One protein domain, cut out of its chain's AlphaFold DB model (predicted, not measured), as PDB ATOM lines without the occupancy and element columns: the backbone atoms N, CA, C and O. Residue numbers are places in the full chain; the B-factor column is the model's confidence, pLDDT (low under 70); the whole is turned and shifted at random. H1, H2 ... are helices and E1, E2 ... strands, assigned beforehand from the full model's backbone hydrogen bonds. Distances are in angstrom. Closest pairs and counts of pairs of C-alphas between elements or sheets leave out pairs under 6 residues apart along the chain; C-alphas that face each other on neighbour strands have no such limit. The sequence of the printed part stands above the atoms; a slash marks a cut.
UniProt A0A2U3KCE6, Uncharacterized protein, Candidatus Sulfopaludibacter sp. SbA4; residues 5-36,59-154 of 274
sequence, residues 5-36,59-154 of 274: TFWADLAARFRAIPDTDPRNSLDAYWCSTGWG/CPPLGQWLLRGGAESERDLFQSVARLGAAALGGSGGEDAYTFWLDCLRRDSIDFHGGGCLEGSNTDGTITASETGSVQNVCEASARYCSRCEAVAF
ATOM      1  N   THR A   5      88.996  77.066  24.627       87.69
ATOM      2  CA  THR A   5      89.418  78.098  25.591       87.69
ATOM      3  C   THR A   5      88.256  78.953  26.088       87.69
ATOM      4  O   THR A   5      88.237  79.328  27.257       87.69
ATOM      5  N   PHE A   6      87.250  79.207  25.244       94.50
ATOM      6  CA  PHE A   6      86.038  79.919  25.651       94.50
ATOM      7  C   PHE A   6      85.299  79.157  26.756       94.50
ATOM      8  O   PHE A   6      84.886  79.749  27.750       94.50
ATOM      9  N   TRP A   7      85.168  77.836  26.612       94.75
ATOM     10  CA  TRP A   7      84.494  76.997  27.603       94.75
ATOM     11  C   TRP A   7      85.262  76.933  28.923       94.75
ATOM     12  O   TRP A   7      84.647  76.990  29.988       94.75
ATOM     13  N   ALA A   8      86.594  76.883  28.865       91.25
ATOM     14  CA  ALA A   8      87.438  76.939  30.054       91.25
ATOM     15  C   ALA A   8      87.275  78.270  30.815       91.25
ATOM     16  O   ALA A   8      87.105  78.269  32.037       91.25
ATOM     17  N   ASP A   9      87.259  79.395  30.097       94.44
ATOM     18  CA  ASP A   9      87.057  80.723  30.683       94.44
ATOM     19  C   ASP A   9      85.648  80.875  31.265       94.44
ATOM     20  O   ASP A   9      85.475  81.396  32.370       94.44
ATOM     21  N   LEU A  10      84.629  80.375  30.563       96.00
ATOM     22  CA  LEU A  10      83.250  80.400  31.038       96.00
ATOM     23  C   LEU A  10      83.081  79.556  32.313       96.00
ATOM     24  O   LEU A  10      82.444  79.997  33.267       96.00
ATOM     25  N   ALA A  11      83.725  78.384  32.378       95.88
ATOM     26  CA  ALA A  11      83.764  77.563  33.587       95.88
ATOM     27  C   ALA A  11      84.422  78.298  34.765       95.88
ATOM     28  O   ALA A  11      83.985  78.161  35.907       95.88
ATOM     29  N   ALA A  12      85.486  79.065  34.508       94.44
ATOM     30  CA  ALA A  12      86.136  79.869  35.538       94.44
ATOM     31  C   ALA A  12      85.222  80.994  36.043       94.44
ATOM     32  O   ALA A  12      85.176  81.227  37.248       94.44
ATOM     33  N   ARG A  13      84.457  81.640  35.153       96.75
ATOM     34  CA  ARG A  13      83.484  82.681  35.525       96.75
ATOM     35  C   ARG A  13      82.377  82.139  36.419       96.75
ATOM     36  O   ARG A  13      82.112  82.751  37.442       96.75
ATOM     37  N   PHE A  14      81.803  80.977  36.101       95.25
ATOM     38  CA  PHE A  14      80.797  80.354  36.967       95.25
ATOM     39  C   PHE A  14      81.335  80.043  38.370       95.25
ATOM     40  O   PHE A  14      80.653  80.312  39.350       95.25
ATOM     41  N   ARG A  15      82.574  79.545  38.488       94.06
ATOM     42  CA  ARG A  15      83.209  79.287  39.798       94.06
ATOM     43  C   ARG A  15      83.618  80.549  40.554       94.06
ATOM     44  O   ARG A  15      83.900  80.472  41.744       94.06
ATOM     45  N   ALA A  16      83.743  81.672  39.854       93.38
ATOM     46  CA  ALA A  16      84.082  82.956  40.451       93.38
ATOM     47  C   ALA A  16      82.850  83.698  40.980       93.38
ATOM     48  O   ALA A  16      83.026  84.696  41.678       93.38
ATOM     49  N   ILE A  17      81.634  83.235  40.660       91.81
ATOM     50  CA  ILE A  17      80.418  83.732  41.303       91.81
ATOM     51  C   ILE A  17      80.542  83.370  42.785       91.81
ATOM     52  O   ILE A  17      80.698  82.183  43.090       91.81
ATOM     53  N   PRO A  18      80.567  84.366  43.688       80.38
ATOM     54  CA  PRO A  18      80.720  84.115  45.108       80.38
ATOM     55  C   PRO A  18      79.646  83.146  45.591       80.38
ATOM     56  O   PRO A  18      78.480  83.287  45.242       80.38
ATOM     57  N   ASP A  19      80.062  82.171  46.388       73.31
ATOM     58  CA  ASP A  19      79.164  81.415  47.253       73.31
ATOM     59  C   ASP A  19      79.357  82.007  48.649       73.31
ATOM     60  O   ASP A  19      80.197  81.552  49.432       73.31
ATOM     61  N   THR A  20      78.736  83.169  48.879       70.69
ATOM     62  CA  THR A  20      78.956  83.948  50.108       70.69
ATOM     63  C   THR A  20      78.473  83.215  51.358       70.69
ATOM     64  O   THR A  20      79.003  83.462  52.443       70.69
ATOM     65  N   ASP A  21      77.538  82.276  51.209       72.62
ATOM     66  CA  ASP A  21      77.087  81.385  52.270       72.62
ATOM     67  C   ASP A  21      76.833  79.974  51.706       72.62
ATOM     68  O   ASP A  21      75.858  79.785  50.980       72.62
ATOM     69  N   PRO A  22      77.621  78.955  52.101       67.31
ATOM     70  CA  PRO A  22      77.438  77.581  51.630       67.31
ATOM     71  C   PRO A  22      76.102  76.948  52.059       67.31
ATOM     72  O   PRO A  22      75.774  75.849  51.613       67.31
ATOM     73  N   ARG A  23      75.326  77.588  52.949       69.12
ATOM     74  CA  ARG A  23      73.942  77.194  53.277       69.12
ATOM     75  C   ARG A  23      72.900  77.838  52.364       69.12
ATOM     76  O   ARG A  23      71.738  77.446  52.413       69.12
ATOM     77  N   ASN A  24      73.307  78.818  51.569       75.50
ATOM     78  CA  ASN A  24      72.471  79.581  50.658       75.50
ATOM     79  C   ASN A  24      73.031  79.514  49.233       75.50
ATOM     80  O   ASN A  24      73.019  80.511  48.507       75.50
ATOM     81  N   SER A  25      73.537  78.346  48.844       82.31
ATOM     82  CA  SER A  25      74.065  78.154  47.506       82.31
ATOM     83  C   SER A  25      72.976  78.363  46.452       82.31
ATOM     84  O   SER A  25      71.779  78.171  46.688       82.31
ATOM     85  N   LEU A  26      73.398  78.834  45.280       87.38
ATOM     86  CA  LEU A  26      72.484  79.094  44.182       87.38
ATOM     87  C   LEU A  26      72.053  77.771  43.534       87.38
ATOM     88  O   LEU A  26      72.882  77.032  43.002       87.38
ATOM     89  N   ASP A  27      70.752  77.523  43.515       88.56
ATOM     90  CA  ASP A  27      70.110  76.335  42.962       88.56
ATOM     91  C   ASP A  27      69.128  76.722  41.851       88.56
ATOM     92  O   ASP A  27      68.529  77.802  41.872       88.56
ATOM     93  N   ALA A  28      68.909  75.818  40.896       87.69
ATOM     94  CA  ALA A  28      67.891  75.975  39.860       87.69
ATOM     95  C   ALA A  28      66.822  74.889  39.986       87.69
ATOM     96  O   ALA A  28      67.137  73.702  40.042       87.69
ATOM     97  N   TYR A  29      65.558  75.294  39.987       84.94
ATOM     98  CA  TYR A  29      64.397  74.414  40.082       84.94
ATOM     99  C   TYR A  29      63.583  74.491  38.795       84.94
ATOM    100  O   TYR A  29      63.422  75.568  38.223       84.94
ATOM    101  N   TRP A  30      63.057  73.350  38.361       82.50
ATOM    102  CA  TRP A  30      62.229  73.232  37.168       82.50
ATOM    103  C   TRP A  30      60.951  72.457  37.468       82.50
ATOM    104  O   TRP A  30      60.974  71.459  38.197       82.50
ATOM    105  N   CYS A  31      59.846  72.902  36.870       75.19
ATOM    106  CA  CYS A  31      58.578  72.193  36.903       75.19
ATOM    107  C   CYS A  31      57.883  72.222  35.538       75.19
ATOM    108  O   CYS A  31      57.754  73.273  34.909       75.19
ATOM    109  N   SER A  32      57.402  71.056  35.110       66.38
ATOM    110  CA  SER A  32      56.628  70.873  33.876       66.38
ATOM    111  C   SER A  32      55.191  71.393  33.958       66.38
ATOM    112  O   SER A  32      54.642  71.795  32.934       66.38
ATOM    113  N   THR A  33      54.577  71.422  35.144       58.88
ATOM    114  CA  THR A  33      53.205  71.911  35.347       58.88
ATOM    115  C   THR A  33      53.199  73.189  36.192       58.88
ATOM    116  O   THR A  33      54.075  73.432  37.023       58.88
ATOM    117  N   GLY A  34      52.218  74.055  35.956       50.25
ATOM    118  CA  GLY A  34      51.947  75.214  36.786       50.25
ATOM    119  C   GLY A  34      51.251  74.681  38.011       50.25
ATOM    120  O   GLY A  34      50.234  74.003  37.894       50.25
ATOM    121  N   TRP A  35      51.834  74.935  39.171       54.78
ATOM    122  CA  TRP A  35      51.290  74.448  40.422       54.78
ATOM    123  C   TRP A  35      49.960  75.164  40.637       54.78
ATOM    124  O   TRP A  35      49.926  76.397  40.667       54.78
ATOM    125  N   GLY A  36      48.872  74.394  40.704       46.91
ATOM    126  CA  GLY A  36      47.532  74.922  40.926       46.91
ATOM    127  C   GLY A  36      47.489  75.846  42.145       46.91
ATOM    128  O   GLY A  36      48.255  75.712  43.099       46.91
ATOM    129  N   CYS A  59      55.501  80.758  42.642       51.78
ATOM    130  CA  CYS A  59      55.776  79.584  41.832       51.78
ATOM    131  C   CYS A  59      56.036  80.068  40.404       51.78
ATOM    132  O   CYS A  59      55.266  80.899  39.912       51.78
ATOM    133  N   PRO A  60      57.103  79.589  39.744       55.78
ATOM    134  CA  PRO A  60      57.362  79.976  38.373       55.78
ATOM    135  C   PRO A  60      56.172  79.540  37.498       55.78
ATOM    136  O   PRO A  60      55.589  78.475  37.740       55.78
ATOM    137  N   PRO A  61      55.796  80.339  36.487       59.56
ATOM    138  CA  PRO A  61      54.858  79.913  35.460       59.56
ATOM    139  C   PRO A  61      55.274  78.580  34.816       59.56
ATOM    140  O   PRO A  61      56.443  78.194  34.824       59.56
ATOM    141  N   LEU A  62      54.294  77.887  34.234       65.06
ATOM    142  CA  LEU A  62      54.440  76.617  33.507       65.06
ATOM    143  C   LEU A  62      55.730  76.531  32.673       65.06
ATOM    144  O   LEU A  62      55.957  77.362  31.793       65.06
ATOM    145  N   GLY A  63      56.539  75.493  32.912       68.25
ATOM    146  CA  GLY A  63      57.732  75.205  32.112       68.25
ATOM    147  C   GLY A  63      58.901  76.169  32.322       68.25
ATOM    148  O   GLY A  63      59.850  76.128  31.540       68.25
ATOM    149  N   GLN A  64      58.858  77.026  33.345       77.38
ATOM    150  CA  GLN A  64      59.925  77.979  33.628       77.38
ATOM    151  C   GLN A  64      60.868  77.497  34.732       77.38
ATOM    152  O   GLN A  64      60.527  76.701  35.610       77.38
ATOM    153  N   TRP A  65      62.088  78.018  34.671       84.69
ATOM    154  CA  TRP A  65      63.108  77.812  35.683       84.69
ATOM    155  C   TRP A  65      62.984  78.849  36.793       84.69
ATOM    156  O   TRP A  65      62.791  80.033  36.525       84.69
ATOM    157  N   LEU A  66      63.183  78.419  38.036       86.19
ATOM    158  CA  LEU A  66      63.327  79.308  39.182       86.19
ATOM    159  C   LEU A  66      64.727  79.165  39.775       86.19
ATOM    160  O   LEU A  66      65.116  78.080  40.208       86.19
ATOM    161  N   LEU A  67      65.461  80.274  39.850       87.31
ATOM    162  CA  LEU A  67      66.704  80.353  40.613       87.31
ATOM    163  C   LEU A  67      66.385  80.667  42.079       87.31
ATOM    164  O   LEU A  67      65.690  81.640  42.370       87.31
ATOM    165  N   ARG A  68      66.895  79.856  43.007       85.12
ATOM    166  CA  ARG A  68      66.751  80.058  44.456       85.12
ATOM    167  C   ARG A  68      68.102  80.043  45.148       85.12
ATOM    168  O   ARG A  68      69.045  79.439  44.660       85.12
ATOM    169  N   GLY A  69      68.149  80.684  46.311       85.88
ATOM    170  CA  GLY A  69      69.394  80.903  47.031       85.88
ATOM    171  C   GLY A  69      70.210  82.043  46.427       85.88
ATOM    172  O   GLY A  69      69.772  82.719  45.485       85.88
ATOM    173  N   GLY A  70      71.374  82.277  47.016       85.25
ATOM    174  CA  GLY A  70      72.284  83.362  46.679       85.25
ATOM    175  C   GLY A  70      71.735  84.773  46.925       85.25
ATOM    176  O   GLY A  70      70.541  85.002  47.171       85.25
ATOM    177  N   ALA A  71      72.628  85.751  46.845       86.50
ATOM    178  CA  ALA A  71      72.279  87.162  46.747       86.50
ATOM    179  C   ALA A  71      71.694  87.489  45.358       86.50
ATOM    180  O   ALA A  71      71.927  86.785  44.376       86.50
ATOM    181  N   GLU A  72      70.941  88.586  45.248       86.56
ATOM    182  CA  GLU A  72      70.399  89.053  43.961       86.56
ATOM    183  C   GLU A  72      71.503  89.305  42.926       86.56
ATOM    184  O   GLU A  72      71.419  88.827  41.798       86.56
ATOM    185  N   SER A  73      72.610  89.910  43.356       88.56
ATOM    186  CA  SER A  73      73.788  90.121  42.515       88.56
ATOM    187  C   SER A  73      74.418  88.819  42.006       88.56
ATOM    188  O   SER A  73      74.914  88.776  40.883       88.56
ATOM    189  N   GLU A  74      74.395  87.739  42.793       88.81
ATOM    190  CA  GLU A  74      74.898  86.425  42.372       88.81
ATOM    191  C   GLU A  74      73.989  85.811  41.297       88.81
ATOM    192  O   GLU A  74      74.489  85.243  40.321       88.81
ATOM    193  N   ARG A  75      72.665  85.988  41.421       89.94
ATOM    194  CA  ARG A  75      71.689  85.573  40.399       89.94
ATOM    195  C   ARG A  75      71.889  86.325  39.088       89.94
ATOM    196  O   ARG A  75      71.941  85.689  38.035       89.94
ATOM    197  N   ASP A  76      72.067  87.640  39.142       90.56
ATOM    198  CA  ASP A  76      72.286  88.471  37.952       90.56
ATOM    199  C   ASP A  76      73.597  88.122  37.239       90.56
ATOM    200  O   ASP A  76      73.655  88.024  36.005       90.56
ATOM    201  N   LEU A  77      74.658  87.880  38.018       93.19
ATOM    202  CA  LEU A  77      75.935  87.399  37.496       93.19
ATOM    203  C   LEU A  77      75.772  86.030  36.839       93.19
ATOM    204  O   LEU A  77      76.236  85.840  35.712       93.19
ATOM    205  N   PHE A  78      75.081  85.094  37.497       94.19
ATOM    206  CA  PHE A  78      74.810  83.775  36.935       94.19
ATOM    207  C   PHE A  78      74.070  83.876  35.603       94.19
ATOM    208  O   PHE A  78      74.539  83.322  34.608       94.19
ATOM    209  N   GLN A  79      72.960  84.617  35.554       93.69
ATOM    210  CA  GLN A  79      72.184  84.800  34.328       93.69
ATOM    211  C   GLN A  79      73.049  85.402  33.218       93.69
ATOM    212  O   GLN A  79      73.062  84.892  32.101       93.69
ATOM    213  N   SER A  80      73.837  86.433  33.524       94.00
ATOM    214  CA  SER A  80      74.726  87.077  32.550       94.00
ATOM    215  C   SER A  80      75.755  86.104  31.962       94.00
ATOM    216  O   SER A  80      75.974  86.090  30.749       94.00
ATOM    217  N   VAL A  81      76.363  85.249  32.791       95.56
ATOM    218  CA  VAL A  81      77.322  84.228  32.337       95.56
ATOM    219  C   VAL A  81      76.614  83.111  31.557       95.56
ATOM    220  O   VAL A  81      77.101  82.695  30.504       95.56
ATOM    221  N   ALA A  82      75.438  82.669  32.005       94.94
ATOM    222  CA  ALA A  82      74.622  81.664  31.326       94.94
ATOM    223  C   ALA A  82      74.201  82.106  29.917       94.94
ATOM    224  O   ALA A  82      74.297  81.317  28.976       94.94
ATOM    225  N   ARG A  83      73.840  83.384  29.729       94.62
ATOM    226  CA  ARG A  83      73.525  83.952  28.406       94.62
ATOM    227  C   ARG A  83      74.699  83.837  27.426       94.62
ATOM    228  O   ARG A  83      74.491  83.499  26.262       94.62
ATOM    229  N   LEU A  84      75.937  84.052  27.886       94.69
ATOM    230  CA  LEU A  84      77.134  83.860  27.054       94.69
ATOM    231  C   LEU A  84      77.298  82.394  26.631       94.69
ATOM    232  O   LEU A  84      77.603  82.111  25.471       94.69
ATOM    233  N   GLY A  85      77.080  81.463  27.563       94.69
ATOM    234  CA  GLY A  85      77.112  80.027  27.284       94.69
ATOM    235  C   GLY A  85      76.050  79.602  26.272       94.69
ATOM    236  O   GLY A  85      76.362  78.900  25.310       94.69
ATOM    237  N   ALA A  86      74.820  80.086  26.438       93.75
ATOM    238  CA  ALA A  86      73.715  79.826  25.522       93.75
ATOM    239  C   ALA A  86      74.003  80.322  24.102       93.75
ATOM    240  O   ALA A  86      73.850  79.562  23.145       93.75
ATOM    241  N   ALA A  87      74.511  81.550  23.956       93.06
ATOM    242  CA  ALA A  87      74.898  82.093  22.657       93.06
ATOM    243  C   ALA A  87      75.971  81.224  21.967       93.06
ATOM    244  O   ALA A  87      75.886  80.946  20.771       93.06
ATOM    245  N   ALA A  88      76.952  80.719  22.721       93.06
ATOM    246  CA  ALA A  88      77.994  79.836  22.193       93.06
ATOM    247  C   ALA A  88      77.485  78.448  21.752       93.06
ATOM    248  O   ALA A  88      78.108  77.811  20.891       93.06
ATOM    249  N   LEU A  89      76.358  77.995  22.311       91.44
ATOM    250  CA  LEU A  89      75.630  76.790  21.896       91.44
ATOM    251  C   LEU A  89      74.666  77.041  20.725       91.44
ATOM    252  O   LEU A  89      74.085  76.088  20.211       91.44
ATOM    253  N   GLY A  90      74.527  78.290  20.266       91.31
ATOM    254  CA  GLY A  90      73.615  78.673  19.188       91.31
ATOM    255  C   GLY A  90      72.201  79.029  19.653       91.31
ATOM    256  O   GLY A  90      71.309  79.135  18.817       91.31
ATOM    257  N   GLY A  91      71.990  79.215  20.960       87.19
ATOM    258  CA  GLY A  91      70.750  79.774  21.488       87.19
ATOM    259  C   GLY A  91      70.580  81.241  21.079       87.19
ATOM    260  O   GLY A  91      71.557  81.981  20.933       87.19
ATOM    261  N   SER A  92      69.335  81.679  20.901       78.38
ATOM    262  CA  SER A  92      69.013  83.090  20.674       78.38
ATOM    263  C   SER A  92      69.354  83.897  21.927       78.38
ATOM    264  O   SER A  92      68.827  83.602  22.994       78.38
ATOM    265  N   GLY A  93      70.206  84.920  21.809       68.62
ATOM    266  CA  GLY A  93      70.694  85.751  22.923       68.62
ATOM    267  C   GLY A  93      69.660  86.676  23.588       68.62
ATOM    268  O   GLY A  93      70.040  87.730  24.086       68.62
ATOM    269  N   GLY A  94      68.372  86.325  23.541       74.44
ATOM    270  CA  GLY A  94      67.279  87.081  24.153       74.44
ATOM    271  C   GLY A  94      67.183  86.894  25.670       74.44
ATOM    272  O   GLY A  94      68.053  86.295  26.303       74.44
ATOM    273  N   GLU A  95      66.099  87.400  26.254       69.31
ATOM    274  CA  GLU A  95      65.824  87.332  27.697       69.31
ATOM    275  C   GLU A  95      65.793  85.878  28.217       69.31
ATOM    276  O   GLU A  95      66.339  85.589  29.284       69.31
ATOM    277  N   ASP A  96      65.340  84.950  27.367       81.25
ATOM    278  CA  ASP A  96      65.289  83.498  27.596       81.25
ATOM    279  C   ASP A  96      66.626  82.765  27.366       81.25
ATOM    280  O   ASP A  96      66.716  81.540  27.451       81.25
ATOM    281  N   ALA A  97      67.721  83.465  27.064       88.38
ATOM    282  CA  ALA A  97      68.989  82.783  26.796       88.38
ATOM    283  C   ALA A  97      69.517  82.020  28.028       88.38
ATOM    284  O   ALA A  97      70.143  80.973  27.882       88.38
ATOM    285  N   TYR A  98      69.248  82.485  29.252       90.00
ATOM    286  CA  TYR A  98      69.668  81.740  30.443       90.00
ATOM    287  C   TYR A  98      68.772  80.519  30.721       90.00
ATOM    288  O   TYR A  98      69.272  79.519  31.234       90.00
ATOM    289  N   THR A  99      67.483  80.551  30.363       88.69
ATOM    290  CA  THR A  99      66.596  79.384  30.506       88.69
ATOM    291  C   THR A  99      66.990  78.298  29.511       88.69
ATOM    292  O   THR A  99      67.103  77.139  29.902       88.69
ATOM    293  N   PHE A 100      67.372  78.677  28.284       90.62
ATOM    294  CA  PHE A 100      67.993  77.760  27.323       90.62
ATOM    295  C   PHE A 100      69.247  77.075  27.896       90.62
ATOM    296  O   PHE A 100      69.435  75.870  27.735       90.62
ATOM    297  N   TRP A 101      70.107  77.823  28.598       93.31
ATOM    298  CA  TRP A 101      71.272  77.243  29.276       93.31
ATOM    299  C   TRP A 101      70.876  76.220  30.353       93.31
ATOM    300  O   TRP A 101      71.471  75.144  30.433       93.31
ATOM    301  N   LEU A 102      69.861  76.526  31.165       90.94
ATOM    302  CA  LEU A 102      69.356  75.602  32.183       90.94
ATOM    303  C   LEU A 102      68.712  74.351  31.560       90.94
ATOM    304  O   LEU A 102      68.911  73.248  32.064       90.94
ATOM    305  N   ASP A 103      68.046  74.475  30.412       89.62
ATOM    306  CA  ASP A 103      67.533  73.326  29.659       89.62
ATOM    307  C   ASP A 103      68.651  72.428  29.117       89.62
ATOM    308  O   ASP A 103      68.528  71.199  29.132       89.62
ATOM    309  N   CYS A 104      69.770  73.015  28.681       90.69
ATOM    310  CA  CYS A 104      70.970  72.254  28.338       90.69
ATOM    311  C   CYS A 104      71.502  71.475  29.550       90.69
ATOM    312  O   CYS A 104      71.823  70.293  29.424       90.69
ATOM    313  N   LEU A 105      71.530  72.093  30.735       90.69
ATOM    314  CA  LEU A 105      71.909  71.401  31.968       90.69
ATOM    315  C   LEU A 105      70.933  70.281  32.322       90.69
ATOM    316  O   LEU A 105      71.381  69.194  32.662       90.69
ATOM    317  N   ARG A 106      69.624  70.494  32.198       88.00
ATOM    318  CA  ARG A 106      68.621  69.451  32.461       88.00
ATOM    319  C   ARG A 106      68.807  68.223  31.583       88.00
ATOM    320  O   ARG A 106      68.701  67.099  32.058       88.00
ATOM    321  N   ARG A 107      69.060  68.441  30.293       86.38
ATOM    322  CA  ARG A 107      69.199  67.359  29.314       86.38
ATOM    323  C   ARG A 107      70.512  66.608  29.443       86.38
ATOM    324  O   ARG A 107      70.542  65.391  29.290       86.38
ATOM    325  N   ASP A 108      71.594  67.349  29.647       84.62
ATOM    326  CA  ASP A 108      72.926  66.806  29.449       84.62
ATOM    327  C   ASP A 108      73.703  66.679  30.761       84.62
ATOM    328  O   ASP A 108      74.641  65.884  30.810       84.62
ATOM    329  N   SER A 109      73.393  67.448  31.808       80.25
ATOM    330  CA  SER A 109      74.159  67.429  33.057       80.25
ATOM    331  C   SER A 109      73.837  66.209  33.910       80.25
ATOM    332  O   SER A 109      72.684  65.842  34.107       80.25
ATOM    333  N   ILE A 110      74.883  65.639  34.504       80.94
ATOM    334  CA  ILE A 110      74.763  64.602  35.536       80.94
ATOM    335  C   ILE A 110      74.246  65.162  36.866       80.94
ATOM    336  O   ILE A 110      73.817  64.401  37.722       80.94
ATOM    337  N   ASP A 111      74.324  66.484  37.045       81.25
ATOM    338  CA  ASP A 111      73.924  67.168  38.276       81.25
ATOM    339  C   ASP A 111      72.416  67.506  38.287       81.25
ATOM    340  O   ASP A 111      71.911  68.062  39.266       81.25
ATOM    341  N   PHE A 112      71.685  67.193  37.208       83.00
ATOM    342  CA  PHE A 112      70.231  67.310  37.193       83.00
ATOM    343  C   PHE A 112      69.603  66.130  37.933       83.00
ATOM    344  O   PHE A 112      69.732  64.972  37.539       83.00
ATOM    345  N   HIS A 113      68.881  66.448  39.000       82.50
ATOM    346  CA  HIS A 113      68.127  65.484  39.781       82.50
ATOM    347  C   HIS A 113      66.659  65.602  39.371       82.50
ATOM    348  O   HIS A 113      65.939  66.470  39.866       82.50
ATOM    349  N   GLY A 114      66.246  64.766  38.418       74.50
ATOM    350  CA  GLY A 114      64.845  64.595  38.029       74.50
ATOM    351  C   GLY A 114      64.166  63.471  38.815       74.50
ATOM    352  O   GLY A 114      64.836  62.641  39.431       74.50
ATOM    353  N   GLY A 115      62.834  63.420  38.765       61.06
ATOM    354  CA  GLY A 115      62.073  62.246  39.216       61.06
ATOM    355  C   GLY A 115      61.179  62.454  40.437       61.06
ATOM    356  O   GLY A 115      60.679  61.476  40.990       61.06
ATOM    357  N   GLY A 116      60.926  63.697  40.851       59.19
ATOM    358  CA  GLY A 116      59.754  63.976  41.677       59.19
ATOM    359  C   GLY A 116      58.514  63.981  40.788       59.19
ATOM    360  O   GLY A 116      58.280  64.981  40.113       59.19
ATOM    361  N   CYS A 117      57.754  62.883  40.759       53.88
ATOM    362  CA  CYS A 117      56.372  62.927  40.287       53.88
ATOM    363  C   CYS A 117      55.540  63.489  41.434       53.88
ATOM    364  O   CYS A 117      55.367  62.827  42.460       53.88
ATOM    365  N   LEU A 118      55.093  64.731  41.292       58.88
ATOM    366  CA  LEU A 118      54.051  65.254  42.162       58.88
ATOM    367  C   LEU A 118      52.725  64.944  41.486       58.88
ATOM    368  O   LEU A 118      52.440  65.452  40.401       58.88
ATOM    369  N   GLU A 119      51.967  64.048  42.106       60.50
ATOM    370  CA  GLU A 119      50.594  63.752  41.725       60.50
ATOM    371  C   GLU A 119      49.693  64.777  42.410       60.50
ATOM    372  O   GLU A 119      49.402  64.672  43.601       60.50
ATOM    373  N   GLY A 120      49.288  65.801  41.661       60.25
ATOM    374  CA  GLY A 120      48.269  66.746  42.106       60.25
ATOM    375  C   GLY A 120      46.895  66.258  41.663       60.25
ATOM    376  O   GLY A 120      46.687  66.022  40.472       60.25
ATOM    377  N   SER A 121      45.952  66.109  42.597       59.09
ATOM    378  CA  SER A 121      44.542  65.932  42.236       59.09
ATOM    379  C   SER A 121      43.937  67.300  41.961       59.09
ATOM    380  O   SER A 121      43.827  68.136  42.858       59.09
ATOM    381  N   ASN A 122      43.505  67.509  40.728       66.75
ATOM    382  CA  ASN A 122      42.711  68.667  40.355       66.75
ATOM    383  C   ASN A 122      41.334  68.627  41.045       66.75
ATOM    384  O   ASN A 122      40.882  67.585  41.534       66.75
ATOM    385  N   THR A 123      40.635  69.763  41.049       71.25
ATOM    386  CA  THR A 123      39.268  69.896  41.591       71.25
ATOM    387  C   THR A 123      38.229  69.058  40.841       71.25
ATOM    388  O   THR A 123      37.180  68.749  41.400       71.25
ATOM    389  N   ASP A 124      38.527  68.654  39.604       74.81
ATOM    390  CA  ASP A 124      37.726  67.736  38.787       74.81
ATOM    391  C   ASP A 124      38.046  66.246  39.045       74.81
ATOM    392  O   ASP A 124      37.440  65.370  38.429       74.81
ATOM    393  N   GLY A 125      38.980  65.948  39.957       72.00
ATOM    394  CA  GLY A 125      39.442  64.593  40.271       72.00
ATOM    395  C   GLY A 125      40.504  64.044  39.314       72.00
ATOM    396  O   GLY A 125      40.942  62.906  39.484       72.00
ATOM    397  N   THR A 126      40.948  64.822  38.323       71.69
ATOM    398  CA  THR A 126      42.025  64.418  37.414       71.69
ATOM    399  C   THR A 126      43.370  64.478  38.136       71.69
ATOM    400  O   THR A 126      43.746  65.516  38.680       71.69
ATOM    401  N   ILE A 127      44.129  63.380  38.114       65.38
ATOM    402  CA  ILE A 127      45.505  63.357  38.621       65.38
ATOM    403  C   ILE A 127      46.426  63.889  37.525       65.38
ATOM    404  O   ILE A 127      46.534  63.294  36.451       65.38
ATOM    405  N   THR A 128      47.102  65.001  37.795       64.06
ATOM    406  CA  THR A 128      48.159  65.511  36.921       64.06
ATOM    407  C   THR A 128      49.513  65.090  37.471       64.06
ATOM    408  O   THR A 128      49.903  65.455  38.580       64.06
ATOM    409  N   ALA A 129      50.226  64.278  36.692       61.97
ATOM    410  CA  ALA A 129      51.605  63.917  36.981       61.97
ATOM    411  C   ALA A 129      52.516  65.057  36.523       61.97
ATOM    412  O   ALA A 129      52.579  65.383  35.336       61.97
ATOM    413  N   SER A 130      53.212  65.661  37.477       66.56
ATOM    414  CA  SER A 130      54.106  66.786  37.224       66.56
ATOM    415  C   SER A 130      55.549  66.318  37.317       66.56
ATOM    416  O   SER A 130      55.993  65.885  38.380       66.56
ATOM    417  N   GLU A 131      56.294  66.406  36.216       73.50
ATOM    418  CA  GLU A 131      57.743  66.229  36.232       73.50
ATOM    419  C   GLU A 131      58.372  67.449  36.910       73.50
ATOM    420  O   GLU A 131      58.204  68.587  36.455       73.50
ATOM    421  N   THR A 132      59.084  67.199  38.002       78.44
ATOM    422  CA  THR A 132      59.887  68.202  38.697       78.44
ATOM    423  C   THR A 132      61.347  67.782  38.730       78.44
ATOM    424  O   THR A 132      61.685  66.591  38.680       78.44
ATOM    425  N   GLY A 133      62.228  68.772  38.817       85.19
ATOM    426  CA  GLY A 133      63.643  68.518  39.016       85.19
ATOM    427  C   GLY A 133      64.403  69.737  39.500       85.19
ATOM    428  O   GLY A 133      63.896  70.860  39.515       85.19
ATOM    429  N   SER A 134      65.641  69.499  39.909       87.88
ATOM    430  CA  SER A 134      66.523  70.555  40.395       87.88
ATOM    431  C   SER A 134      67.972  70.310  40.006       87.88
ATOM    432  O   SER A 134      68.432  69.166  39.964       87.88
ATOM    433  N   VAL A 135      68.703  71.398  39.793       88.88
ATOM    434  CA  VAL A 135      70.161  71.425  39.705       88.88
ATOM    435  C   VAL A 135      70.673  72.127  40.954       88.88
ATOM    436  O   VAL A 135      70.505  73.339  41.101       88.88
ATOM    437  N   GLN A 136      71.283  71.356  41.851       87.75
ATOM    438  CA  GLN A 136      71.906  71.903  43.052       87.75
ATOM    439  C   GLN A 136      73.261  72.526  42.723       87.75
ATOM    440  O   GLN A 136      73.991  71.995  41.880       87.75
ATOM    441  N   ASN A 137      73.623  73.608  43.416       89.06
ATOM    442  CA  ASN A 137      74.872  74.339  43.192       89.06
ATOM    443  C   ASN A 137      75.065  74.671  41.704       89.06
ATOM    444  O   ASN A 137      76.056  74.282  41.075       89.06
ATOM    445  N   VAL A 138      74.091  75.374  41.125       92.19
ATOM    446  CA  VAL A 138      73.961  75.595  39.678       92.19
ATOM    447  C   VAL A 138      75.211  76.228  39.056       92.19
ATOM    448  O   VAL A 138      75.536  75.941  37.903       92.19
ATOM    449  N   CYS A 139      75.967  77.025  39.816       93.75
ATOM    450  CA  CYS A 139      77.256  77.574  39.394       93.75
ATOM    451  C   CYS A 139      78.299  76.471  39.143       93.75
ATOM    452  O   CYS A 139      78.914  76.421  38.077       93.75
ATOM    453  N   GLU A 140      78.479  75.543  40.085       92.69
ATOM    454  CA  GLU A 140      79.440  74.443  39.940       92.69
ATOM    455  C   GLU A 140      78.966  73.430  38.888       92.69
ATOM    456  O   GLU A 140      79.766  72.994  38.057       92.69
ATOM    457  N   ALA A 141      77.665  73.124  38.846       93.81
ATOM    458  CA  ALA A 141      77.078  72.293  37.795       93.81
ATOM    459  C   ALA A 141      77.311  72.899  36.396       93.81
ATOM    460  O   ALA A 141      77.763  72.213  35.474       93.81
ATOM    461  N   SER A 142      77.108  74.213  36.246       95.44
ATOM    462  CA  SER A 142      77.400  74.939  35.003       95.44
ATOM    463  C   SER A 142      78.883  74.886  34.643       95.44
ATOM    464  O   SER A 142      79.234  74.660  33.485       95.44
ATOM    465  N   ALA A 143      79.779  75.024  35.624       95.00
ATOM    466  CA  ALA A 143      81.214  74.936  35.388       95.00
ATOM    467  C   ALA A 143      81.658  73.536  34.928       95.00
ATOM    468  O   ALA A 143      82.532  73.421  34.063       95.00
ATOM    469  N   ARG A 144      81.056  72.468  35.467       93.94
ATOM    470  CA  ARG A 144      81.286  71.087  35.006       93.94
ATOM    471  C   ARG A 144      80.741  70.863  33.605       93.94
ATOM    472  O   ARG A 144      81.411  70.227  32.789       93.94
ATOM    473  N   TYR A 145      79.568  71.416  33.307       94.88
ATOM    474  CA  TYR A 145      78.993  71.353  31.971       94.88
ATOM    475  C   TYR A 145      79.892  72.039  30.936       94.88
ATOM    476  O   TYR A 145      80.214  71.433  29.913       94.88
ATOM    477  N   CYS A 146      80.435  73.221  31.247       95.06
ATOM    478  CA  CYS A 146      81.438  73.884  30.412       95.06
ATOM    479  C   CYS A 146      82.661  72.990  30.132       95.06
ATOM    480  O   CYS A 146      83.103  72.911  28.989       95.06
ATOM    481  N   SER A 147      83.184  72.263  31.127       91.69
ATOM    482  CA  SER A 147      84.304  71.328  30.914       91.69
ATOM    483  C   SER A 147      83.962  70.180  29.953       91.69
ATOM    484  O   SER A 147      84.840  69.682  29.247       91.69
ATOM    485  N   ARG A 148      82.694  69.764  29.875       92.62
ATOM    486  CA  ARG A 148      82.249  68.796  28.862       92.62
ATOM    487  C   ARG A 148      82.153  69.427  27.478       92.62
ATOM    488  O   ARG A 148      82.633  68.825  26.519       92.62
ATOM    489  N   CYS A 149      81.599  70.634  27.373       91.62
ATOM    490  CA  CYS A 149      81.568  71.381  26.114       91.62
ATOM    491  C   CYS A 149      82.982  71.629  25.566       91.62
ATOM    492  O   CYS A 149      83.209  71.470  24.369       91.62
ATOM    493  N   GLU A 150      83.947  71.927  26.441       92.06
ATOM    494  CA  GLU A 150      85.369  72.032  26.099       92.06
ATOM    495  C   GLU A 150      85.897  70.737  25.470       92.06
ATOM    496  O   GLU A 150      86.490  70.773  24.391       92.06
ATOM    497  N   ALA A 151      85.653  69.589  26.112       86.62
ATOM    498  CA  ALA A 151      86.090  68.289  25.607       86.62
ATOM    499  C   ALA A 151      85.481  67.972  24.231       86.62
ATOM    500  O   ALA A 151      86.199  67.560  23.320       86.62
ATOM    501  N   VAL A 152      84.182  68.234  24.046       89.44
ATOM    502  CA  VAL A 152      83.494  68.038  22.759       89.44
ATOM    503  C   VAL A 152      84.054  68.969  21.681       89.44
ATOM    504  O   VAL A 152      84.323  68.525  20.562       89.44
ATOM    505  N   ALA A 153      84.270  70.247  22.003       88.31
ATOM    506  CA  ALA A 153      84.861  71.211  21.079       88.31
ATOM    507  C   ALA A 153      86.279  70.783  20.666       88.31
ATOM    508  O   ALA A 153      86.619  70.816  19.482       88.31
ATOM    509  N   PHE A 154      87.075  70.296  21.619       79.12
ATOM    510  CA  PHE A 154      88.425  69.802  21.367       79.12
ATOM    511  C   PHE A 154      88.430  68.564  20.458       79.12
ATOM    512  O   PHE A 154      89.206  68.487  19.504       79.12
TER     513      PHE A 154
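This is residues 5 to 36 and 59 to 154 of the 274 residues of an uncharacterized protein of Candidatus Sulfopaludibacter sp. SbA4 (UniProt A0A2U3KCE6). A twisted four-stranded sheet reaches away from a bundle of three helices, H1, H2 and H4, and the long hairpin E3 and E4 makes the far tip of the model. The fourth helix, H3, lies across one face of the sheet near the bundle and packs on H2 and H4. The 128 printed residues hold four named helices and four named strands, in the order H1 E1 E2 H2 H3 E3 E4 H4, and the class is mixed, helices and strands. The sheet runs E2, E1, E4, E3 and is antiparallel throughout. The whole is compact by its radius of gyration of the C-alphas, 15.6 A, but elongated in outline, spanning 54 by 32 by 26 A.

In the sheet, E2 is residues 65 to 68, E1 residues 27 to 31, E4 residues 127 to 135, 26.0 A long, and E3 residues 112 to 121, 26.2 A long. H3 is residues 97 to 108, 16.7 A. H2 spans residues 72 to 88, 24.8 A. H1 spans residues 5 to 16, 16.5 A, from C-alpha 5 at (89.418, 78.098, 25.591). H4 spans residues 138 to 154, 24.0 A, to C-alpha 154 at (88.425, 69.802, 21.367).

The sheet is only just strongly twisted, its C-alphas lying up to 4.4 A off the best plane. N 29 and O 66 join E1 and E2 within hydrogen-bond range at 2.8 A, N 30 and O 133 join E1 and E4 at 2.9 A, and N 128 and O 120 join the hairpin E3 and E4 at 2.9 A. H3 is on one face of the sheet, two layers, one of helix and one of strands, at a height over the sheet of 9.7 A. It lies only just over E1 and E4, with 3 C-alphas on each, and across the strands, at 81 degrees to E1 on the local plane. With residues 97 to 101 alone H3 touches H2, about perpendicular at 73 degrees; the closest C-alphas, of Arg 83 and Tyr 98, are 4.9 A apart. With residues 105 to 108 alone it touches H4, about perpendicular at 75 degrees; the closest C-alphas, of Leu 105 and Tyr 145, are 7.1 A apart. H4 only grazes the sheet with residues 138 to 142. H2 also only grazes it, only just on it with 5 pairs of C-alphas within 10 A. In the bundle, three helices at shallow tilts, H1 touches H4 at 11 degrees, opposite ways; the closest C-alphas, of Ala 11 and Ala 143, are 4.1 A apart. H1 touches residues 78 to 85 of H2 at 12 degrees, opposite ways, the closest C-alphas being those of Phe 14 and Phe 78, 6.9 A. H1 is not on the sheet. Every O i to N i+4 pair is within hydrogen-bond range in H1, H3 and H4, and 12 of 13 are in H2.

The two C-alphas farthest apart, of Thr 5 and Asp 124, are 54.3 A apart. Residues 37 to 58 are not printed, and C-alphas 36 and 59 are 9.5 A apart across the cut. Of the links that are printed whole, none is long. The mean pLDDT of the printed part is 82.2; 26 residues are under 70, among them residues 115 to 122.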